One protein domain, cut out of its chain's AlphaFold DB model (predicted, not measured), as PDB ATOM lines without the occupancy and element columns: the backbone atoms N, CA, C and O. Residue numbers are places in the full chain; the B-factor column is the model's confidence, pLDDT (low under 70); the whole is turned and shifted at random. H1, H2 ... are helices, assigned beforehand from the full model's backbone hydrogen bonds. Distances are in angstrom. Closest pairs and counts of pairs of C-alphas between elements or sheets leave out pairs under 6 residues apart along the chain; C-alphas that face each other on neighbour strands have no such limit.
ATOM      1  N   TYR A   2      24.513  85.308 132.136       36.78
ATOM      2  CA  TYR A   2      23.186  85.541 131.518       36.78
ATOM      3  C   TYR A   2      22.417  86.753 132.071       36.78
ATOM      4  O   TYR A   2      21.537  87.293 131.408       36.78
ATOM      5  N   THR A   3      22.764  87.227 133.266       38.72
ATOM      6  CA  THR A   3      22.088  88.355 133.923       38.72
ATOM      7  C   THR A   3      22.305  89.684 133.198       38.72
ATOM      8  O   THR A   3      21.375  90.474 133.083       38.72
ATOM      9  N   LEU A   4      23.496  89.915 132.637       45.69
ATOM     10  CA  LEU A   4      23.833  91.165 131.946       45.69
ATOM     11  C   LEU A   4      23.054  91.340 130.632       45.69
ATOM     12  O   LEU A   4      22.582  92.437 130.345       45.69
ATOM     13  N   HIS A   5      22.828  90.248 129.892       44.84
ATOM     14  CA  HIS A   5      22.000  90.274 128.686       44.84
ATOM     15  C   HIS A   5      20.535  90.591 129.005       44.84
ATOM     16  O   HIS A   5      19.941  91.429 128.338       44.84
ATOM     17  N   ILE A   6      19.957  89.995 130.054       47.06
ATOM     18  CA  ILE A   6      18.546  90.225 130.414       47.06
ATOM     19  C   ILE A   6      18.306  91.684 130.836       47.06
ATOM     20  O   ILE A   6      17.346  92.302 130.379       47.06
ATOM     21  N   PHE A   7      19.200  92.268 131.642       48.34
ATOM     22  CA  PHE A   7      19.104  93.686 132.016       48.34
ATOM     23  C   PHE A   7      19.261  94.623 130.812       48.34
ATOM     24  O   PHE A   7      18.569  95.638 130.742       48.34
ATOM     25  N   PHE A   8      20.113  94.268 129.849       53.00
ATOM     26  CA  PHE A   8      20.289  95.033 128.615       53.00
ATOM     27  C   PHE A   8      19.055  94.964 127.699       53.00
ATOM     28  O   PHE A   8      18.632  95.976 127.153       53.00
ATOM     29  N   PHE A   9      18.411  93.800 127.576       51.09
ATOM     30  CA  PHE A   9      17.167  93.659 126.808       51.09
ATOM     31  C   PHE A   9      15.980  94.391 127.458       51.09
ATOM     32  O   PHE A   9      15.153  94.992 126.763       51.09
ATOM     33  N   LEU A  10      15.895  94.384 128.791       51.53
ATOM     34  CA  LEU A  10      14.863  95.121 129.529       51.53
ATOM     35  C   LEU A  10      15.049  96.639 129.419       51.53
ATOM     36  O   LEU A  10      14.068  97.359 129.230       51.53
ATOM     37  N   SER A  11      16.288  97.134 129.475       58.28
ATOM     38  CA  SER A  11      16.546  98.562 129.274       58.28
ATOM     39  C   SER A  11      16.252  98.987 127.835       58.28
ATOM     40  O   SER A  11      15.569  99.989 127.642       58.28
ATOM     41  N   LEU A  12      16.640  98.193 126.829       60.31
ATOM     42  CA  LEU A  12      16.346  98.493 125.422       60.31
ATOM     43  C   LEU A  12      14.843  98.562 125.128       60.31
ATOM     44  O   LEU A  12      14.381  99.456 124.418       60.31
ATOM     45  N   SER A  13      14.069  97.623 125.672       61.78
ATOM     46  CA  SER A  13      12.618  97.581 125.465       61.78
ATOM     47  C   SER A  13      11.891  98.741 126.154       61.78
ATOM     48  O   SER A  13      10.908  99.251 125.609       61.78
ATOM     49  N   LEU A  14      12.389  99.214 127.302       64.81
ATOM     50  CA  LEU A  14      11.914 100.450 127.929       64.81
ATOM     51  C   LEU A  14      12.253 101.672 127.061       64.81
ATOM     52  O   LEU A  14      11.368 102.463 126.735       64.81
ATOM     53  N   SER A  15      13.501 101.766 126.597       74.31
ATOM     54  CA  SER A  15      13.981 102.867 125.758       74.31
ATOM     55  C   SER A  15      13.223 102.971 124.426       74.31
ATOM     56  O   SER A  15      12.958 104.072 123.947       74.31
ATOM     57  N   PHE A  16      12.785 101.852 123.843       79.94
ATOM     58  CA  PHE A  16      11.969 101.873 122.626       79.94
ATOM     59  C   PHE A  16      10.568 102.468 122.848       79.94
ATOM     60  O   PHE A  16      10.072 103.222 122.010       79.94
ATOM     61  N   LYS A  17       9.929 102.176 123.991       87.81
ATOM     62  CA  LYS A  17       8.627 102.767 124.346       87.81
ATOM     63  C   LYS A  17       8.740 104.272 124.575       87.81
ATOM     64  O   LYS A  17       7.867 105.013 124.131       87.81
ATOM     65  N   GLU A  18       9.812 104.716 125.226       87.38
ATOM     66  CA  GLU A  18      10.100 106.141 125.427       87.38
ATOM     67  C   GLU A  18      10.298 106.858 124.092       87.38
ATOM     68  O   GLU A  18       9.705 107.912 123.861       87.38
ATOM     69  N   PHE A  19      11.050 106.251 123.174       87.38
ATOM     70  CA  PHE A  19      11.233 106.793 121.836       87.38
ATOM     71  C   PHE A  19       9.903 106.944 121.079       87.38
ATOM     72  O   PHE A  19       9.595 108.026 120.576       87.38
ATOM     73  N   GLN A  20       9.059 105.907 121.072       89.44
ATOM     74  CA  GLN A  20       7.726 105.996 120.467       89.44
ATOM     75  C   GLN A  20       6.838 107.048 121.142       89.44
ATOM     76  O   GLN A  20       6.044 107.714 120.475       89.44
ATOM     77  N   ALA A  21       6.933 107.201 122.464       90.44
ATOM     78  CA  ALA A  21       6.192 108.224 123.189       90.44
ATOM     79  C   ALA A  21       6.629 109.635 122.766       90.44
ATOM     80  O   ALA A  21       5.771 110.490 122.550       90.44
ATOM     81  N   MET A  22       7.932 109.860 122.563       89.25
ATOM     82  CA  MET A  22       8.450 111.122 122.027       89.25
ATOM     83  C   MET A  22       7.945 111.390 120.608       89.25
ATOM     84  O   MET A  22       7.437 112.480 120.348       89.25
ATOM     85  N   GLU A  23       8.001 110.403 119.706       89.44
ATOM     86  CA  GLU A  23       7.450 110.540 118.348       89.44
ATOM     87  C   GLU A  23       5.956 110.899 118.381       89.44
ATOM     88  O   GLU A  23       5.508 111.794 117.659       89.44
ATOM     89  N   ARG A  24       5.177 110.252 119.256       91.56
ATOM     90  CA  ARG A  24       3.747 110.551 119.436       91.56
ATOM     91  C   ARG A  24       3.515 111.955 119.985       91.56
ATOM     92  O   ARG A  24       2.609 112.629 119.503       91.56
ATOM     93  N   ALA A  25       4.313 112.402 120.951       90.50
ATOM     94  CA  ALA A  25       4.207 113.743 121.518       90.50
ATOM     95  C   ALA A  25       4.517 114.820 120.466       90.50
ATOM     96  O   ALA A  25       3.748 115.767 120.302       90.50
ATOM     97  N   ILE A  26       5.586 114.633 119.686       89.06
ATOM     98  CA  ILE A  26       5.935 115.504 118.554       89.06
ATOM     99  C   ILE A  26       4.801 115.517 117.531       89.06
ATOM    100  O   ILE A  26       4.387 116.582 117.078       89.06
ATOM    101  N   TYR A  27       4.248 114.352 117.199       89.00
ATOM    102  CA  TYR A  27       3.133 114.254 116.264       89.00
ATOM    103  C   TYR A  27       1.874 114.974 116.768       89.00
ATOM    104  O   TYR A  27       1.231 115.687 115.998       89.00
ATOM    105  N   GLN A  28       1.530 114.842 118.050       90.00
ATOM    106  CA  GLN A  28       0.396 115.551 118.653       90.00
ATOM    107  C   GLN A  28       0.598 117.067 118.623       90.00
ATOM    108  O   GLN A  28      -0.278 117.786 118.145       90.00
ATOM    109  N   LEU A  29       1.776 117.545 119.027       86.12
ATOM    110  CA  LEU A  29       2.147 118.958 118.939       86.12
ATOM    111  C   LEU A  29       2.127 119.465 117.491       86.12
ATOM    112  O   LEU A  29       1.687 120.577 117.225       86.12
ATOM    113  N   SER A  30       2.531 118.628 116.532       84.50
ATOM    114  CA  SER A  30       2.474 118.966 115.108       84.50
ATOM    115  C   SER A  30       1.050 119.065 114.565       84.50
ATOM    116  O   SER A  30       0.874 119.616 113.485       84.50
ATOM    117  N   LYS A  31       0.030 118.524 115.248       86.56
ATOM    118  CA  LYS A  31      -1.382 118.628 114.842       86.56
ATOM    119  C   LYS A  31      -2.073 119.871 115.384       86.56
ATOM    120  O   LYS A  31      -3.067 120.289 114.791       86.56
ATOM    121  N   ASP A  32      -1.557 120.434 116.466       88.50
ATOM    122  CA  ASP A  32      -2.114 121.616 117.101       88.50
ATOM    123  C   ASP A  32      -2.057 122.824 116.145       88.50
ATOM    124  O   ASP A  32      -1.002 123.177 115.608       88.50
ATOM    125  N   LYS A  33      -3.223 123.421 115.875       85.44
ATOM    126  CA  LYS A  33      -3.372 124.521 114.911       85.44
ATOM    127  C   LYS A  33      -2.657 125.774 115.403       85.44
ATOM    128  O   LYS A  33      -1.951 126.406 114.618       85.44
ATOM    129  N   ASP A  34      -2.750 126.058 116.698       86.19
ATOM    130  CA  ASP A  34      -2.170 127.255 117.304       86.19
ATOM    131  C   ASP A  34      -0.642 127.215 117.212       86.19
ATOM    132  O   ASP A  34       0.019 128.211 116.902       86.19
ATOM    133  N   MET A  35      -0.060 126.033 117.428       82.38
ATOM    134  CA  MET A  35       1.375 125.815 117.267       82.38
ATOM    135  C   MET A  35       1.817 125.915 115.808       82.38
ATOM    136  O   MET A  35       2.843 126.543 115.535       82.38
ATOM    137  N   LYS A  36       1.054 125.366 114.853       83.38
ATOM    138  CA  LYS A  36       1.360 125.519 113.419       83.38
ATOM    139  C   LYS A  36       1.374 126.979 112.988       83.38
ATOM    140  O   LYS A  36       2.284 127.391 112.271       83.38
ATOM    141  N   GLU A  37       0.389 127.758 113.419       85.19
ATOM    142  CA  GLU A  37       0.307 129.178 113.085       85.19
ATOM    143  C   GLU A  37       1.485 129.959 113.672       85.19
ATOM    144  O   GLU A  37       2.120 130.733 112.954       85.19
ATOM    145  N   LYS A  38       1.856 129.690 114.932       85.94
ATOM    146  CA  LYS A  38       3.049 130.278 115.566       85.94
ATOM    147  C   LYS A  38       4.335 129.916 114.826       85.94
ATOM    148  O   LYS A  38       5.147 130.797 114.553       85.94
ATOM    149  N   LEU A  39       4.523 128.643 114.478       84.50
ATOM    150  CA  LEU A  39       5.720 128.174 113.775       84.50
ATOM    151  C   LEU A  39       5.826 128.764 112.365       84.50
ATOM    152  O   LEU A  39       6.907 129.193 111.958       84.50
ATOM    153  N   LYS A  40       4.704 128.863 111.645       87.44
ATOM    154  CA  LYS A  40       4.658 129.481 110.318       87.44
ATOM    155  C   LYS A  40       4.930 130.984 110.386       87.44
ATOM    156  O   LYS A  40       5.702 131.488 109.577       87.44
ATOM    157  N   LYS A  41       4.327 131.691 111.348       87.88
ATOM    158  CA  LYS A  41       4.448 133.150 111.483       87.88
ATOM    159  C   LYS A  41       5.832 133.587 111.968       87.88
ATOM    160  O   LYS A  41       6.361 134.561 111.448       87.88
ATOM    161  N   ASN A  42       6.411 132.874 112.934       88.75
ATOM    162  CA  ASN A  42       7.670 133.282 113.566       88.75
ATOM    163  C   ASN A  42       8.907 132.713 112.864       88.75
ATOM    164  O   ASN A  42       9.945 133.365 112.850       88.75
ATOM    165  N   PHE A  43       8.812 131.503 112.303       84.81
ATOM    166  CA  PHE A  43       9.971 130.773 111.778       84.81
ATOM    167  C   PHE A  43       9.810 130.329 110.316       84.81
ATOM    168  O   PHE A  43      10.724 129.720 109.766       84.81
ATOM    169  N   GLY A  44       8.662 130.584 109.675       86.00
ATOM    170  CA  GLY A  44       8.407 130.173 108.288       86.00
ATOM    171  C   GLY A  44       8.286 128.655 108.086       86.00
ATOM    172  O   GLY A  44       8.281 128.181 106.951       86.00
ATOM    173  N   ILE A  45       8.180 127.872 109.165       83.75
ATOM    174  CA  ILE A  45       8.174 126.405 109.105       83.75
ATOM    175  C   ILE A  45       6.769 125.919 108.728       83.75
ATOM    176  O   ILE A  45       5.824 126.064 109.500       83.75
ATOM    177  N   GLN A  46       6.629 125.322 107.538       79.06
ATOM    178  CA  GLN A  46       5.341 124.811 107.038       79.06
ATOM    179  C   GLN A  46       4.972 123.433 107.604       79.06
ATOM    180  O   GLN A  46       3.800 123.161 107.863       79.06
ATOM    181  N   ALA A  47       5.967 122.567 107.805       79.06
ATOM    182  CA  ALA A  47       5.795 121.234 108.364       79.06
ATOM    183  C   ALA A  47       6.870 120.989 109.424       79.06
ATOM    184  O   ALA A  47       8.064 121.005 109.132       79.06
ATOM    185  N   TRP A  48       6.443 120.774 110.667       81.50
ATOM    186  CA  TRP A  48       7.353 120.496 111.770       81.50
ATOM    187  C   TRP A  48       7.557 118.987 111.912       81.50
ATOM    188  O   TRP A  48       6.654 118.263 112.327       81.50
ATOM    189  N   LYS A  49       8.751 118.521 111.531       85.81
ATOM    190  CA  LYS A  49       9.205 117.138 111.707       85.81
ATOM    191  C   LYS A  49      10.677 117.148 112.141       85.81
ATOM    192  O   LYS A  49      11.557 117.088 111.281       85.81
ATOM    193  N   PRO A  50      10.963 117.312 113.444       88.62
ATOM    194  CA  PRO A  50      12.335 117.297 113.938       88.62
ATOM    195  C   PRO A  50      12.964 115.917 113.713       88.62
ATOM    196  O   PRO A  50      12.301 114.897 113.888       88.62
ATOM    197  N   LYS A  51      14.245 115.899 113.329       90.19
ATOM    198  CA  LYS A  51      15.053 114.675 113.291       90.19
ATOM    199  C   LYS A  51      15.524 114.350 114.702       90.19
ATOM    200  O   LYS A  51      15.982 115.249 115.408       90.19
TER     201      LYS A  51
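This is residues 2 to 51 of the 229 residues of an uncharacterized protein of Reticulomyxa filosa (UniProt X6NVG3). One long, nearly straight helix, H1, makes most of the length, and a short helix, H2, turns off from its end at about a right angle, so that the two meet as an L; residues 44 to 51, with no named element, fold back from H2 toward H1. Residues 2 to 22 stick out free at the other end. The printed part has 50 residues with two named helices, H1 then H2, and no named strand; its class is all helix. The whole is extended, with a radius of gyration of the C-alphas of 17.0 A, and it spans 55 by 15 by 11 A.

H1 is residues 3 to 31, 42.8 A from first to last C-alpha, beginning with C-alpha 3 at (22.088, 88.355, 133.923). H2 is residues 33 to 43, 15.1 A long, and ends with C-alpha 43 at (9.971, 130.773, 111.778). The last printed C-alpha, of Lys 51, is at (15.053, 114.675, 113.291).

H1 and H2 are close but not clearly touching, with 2 pairs of C-alphas within 8 A. Their closest C-alphas, of Ser 30 and Lys 36, are 6.9 A apart. Their lines are about perpendicular, at 85 degrees, and their centres are 28.1 A apart. In H1 and H2 every O i to N i+4 pair is within hydrogen-bond range.

The two C-alphas farthest apart are those of Tyr 2 and Lys 41, at 54.9 A; those of Tyr 2 and Lys 51 are 35.3 A apart. The printed part has no cut. The link from H1 to H2 is tight, with 1 residue, Asp 32. The mean pLDDT of the printed part is 77.0, and residues 2 to 14 are under 70.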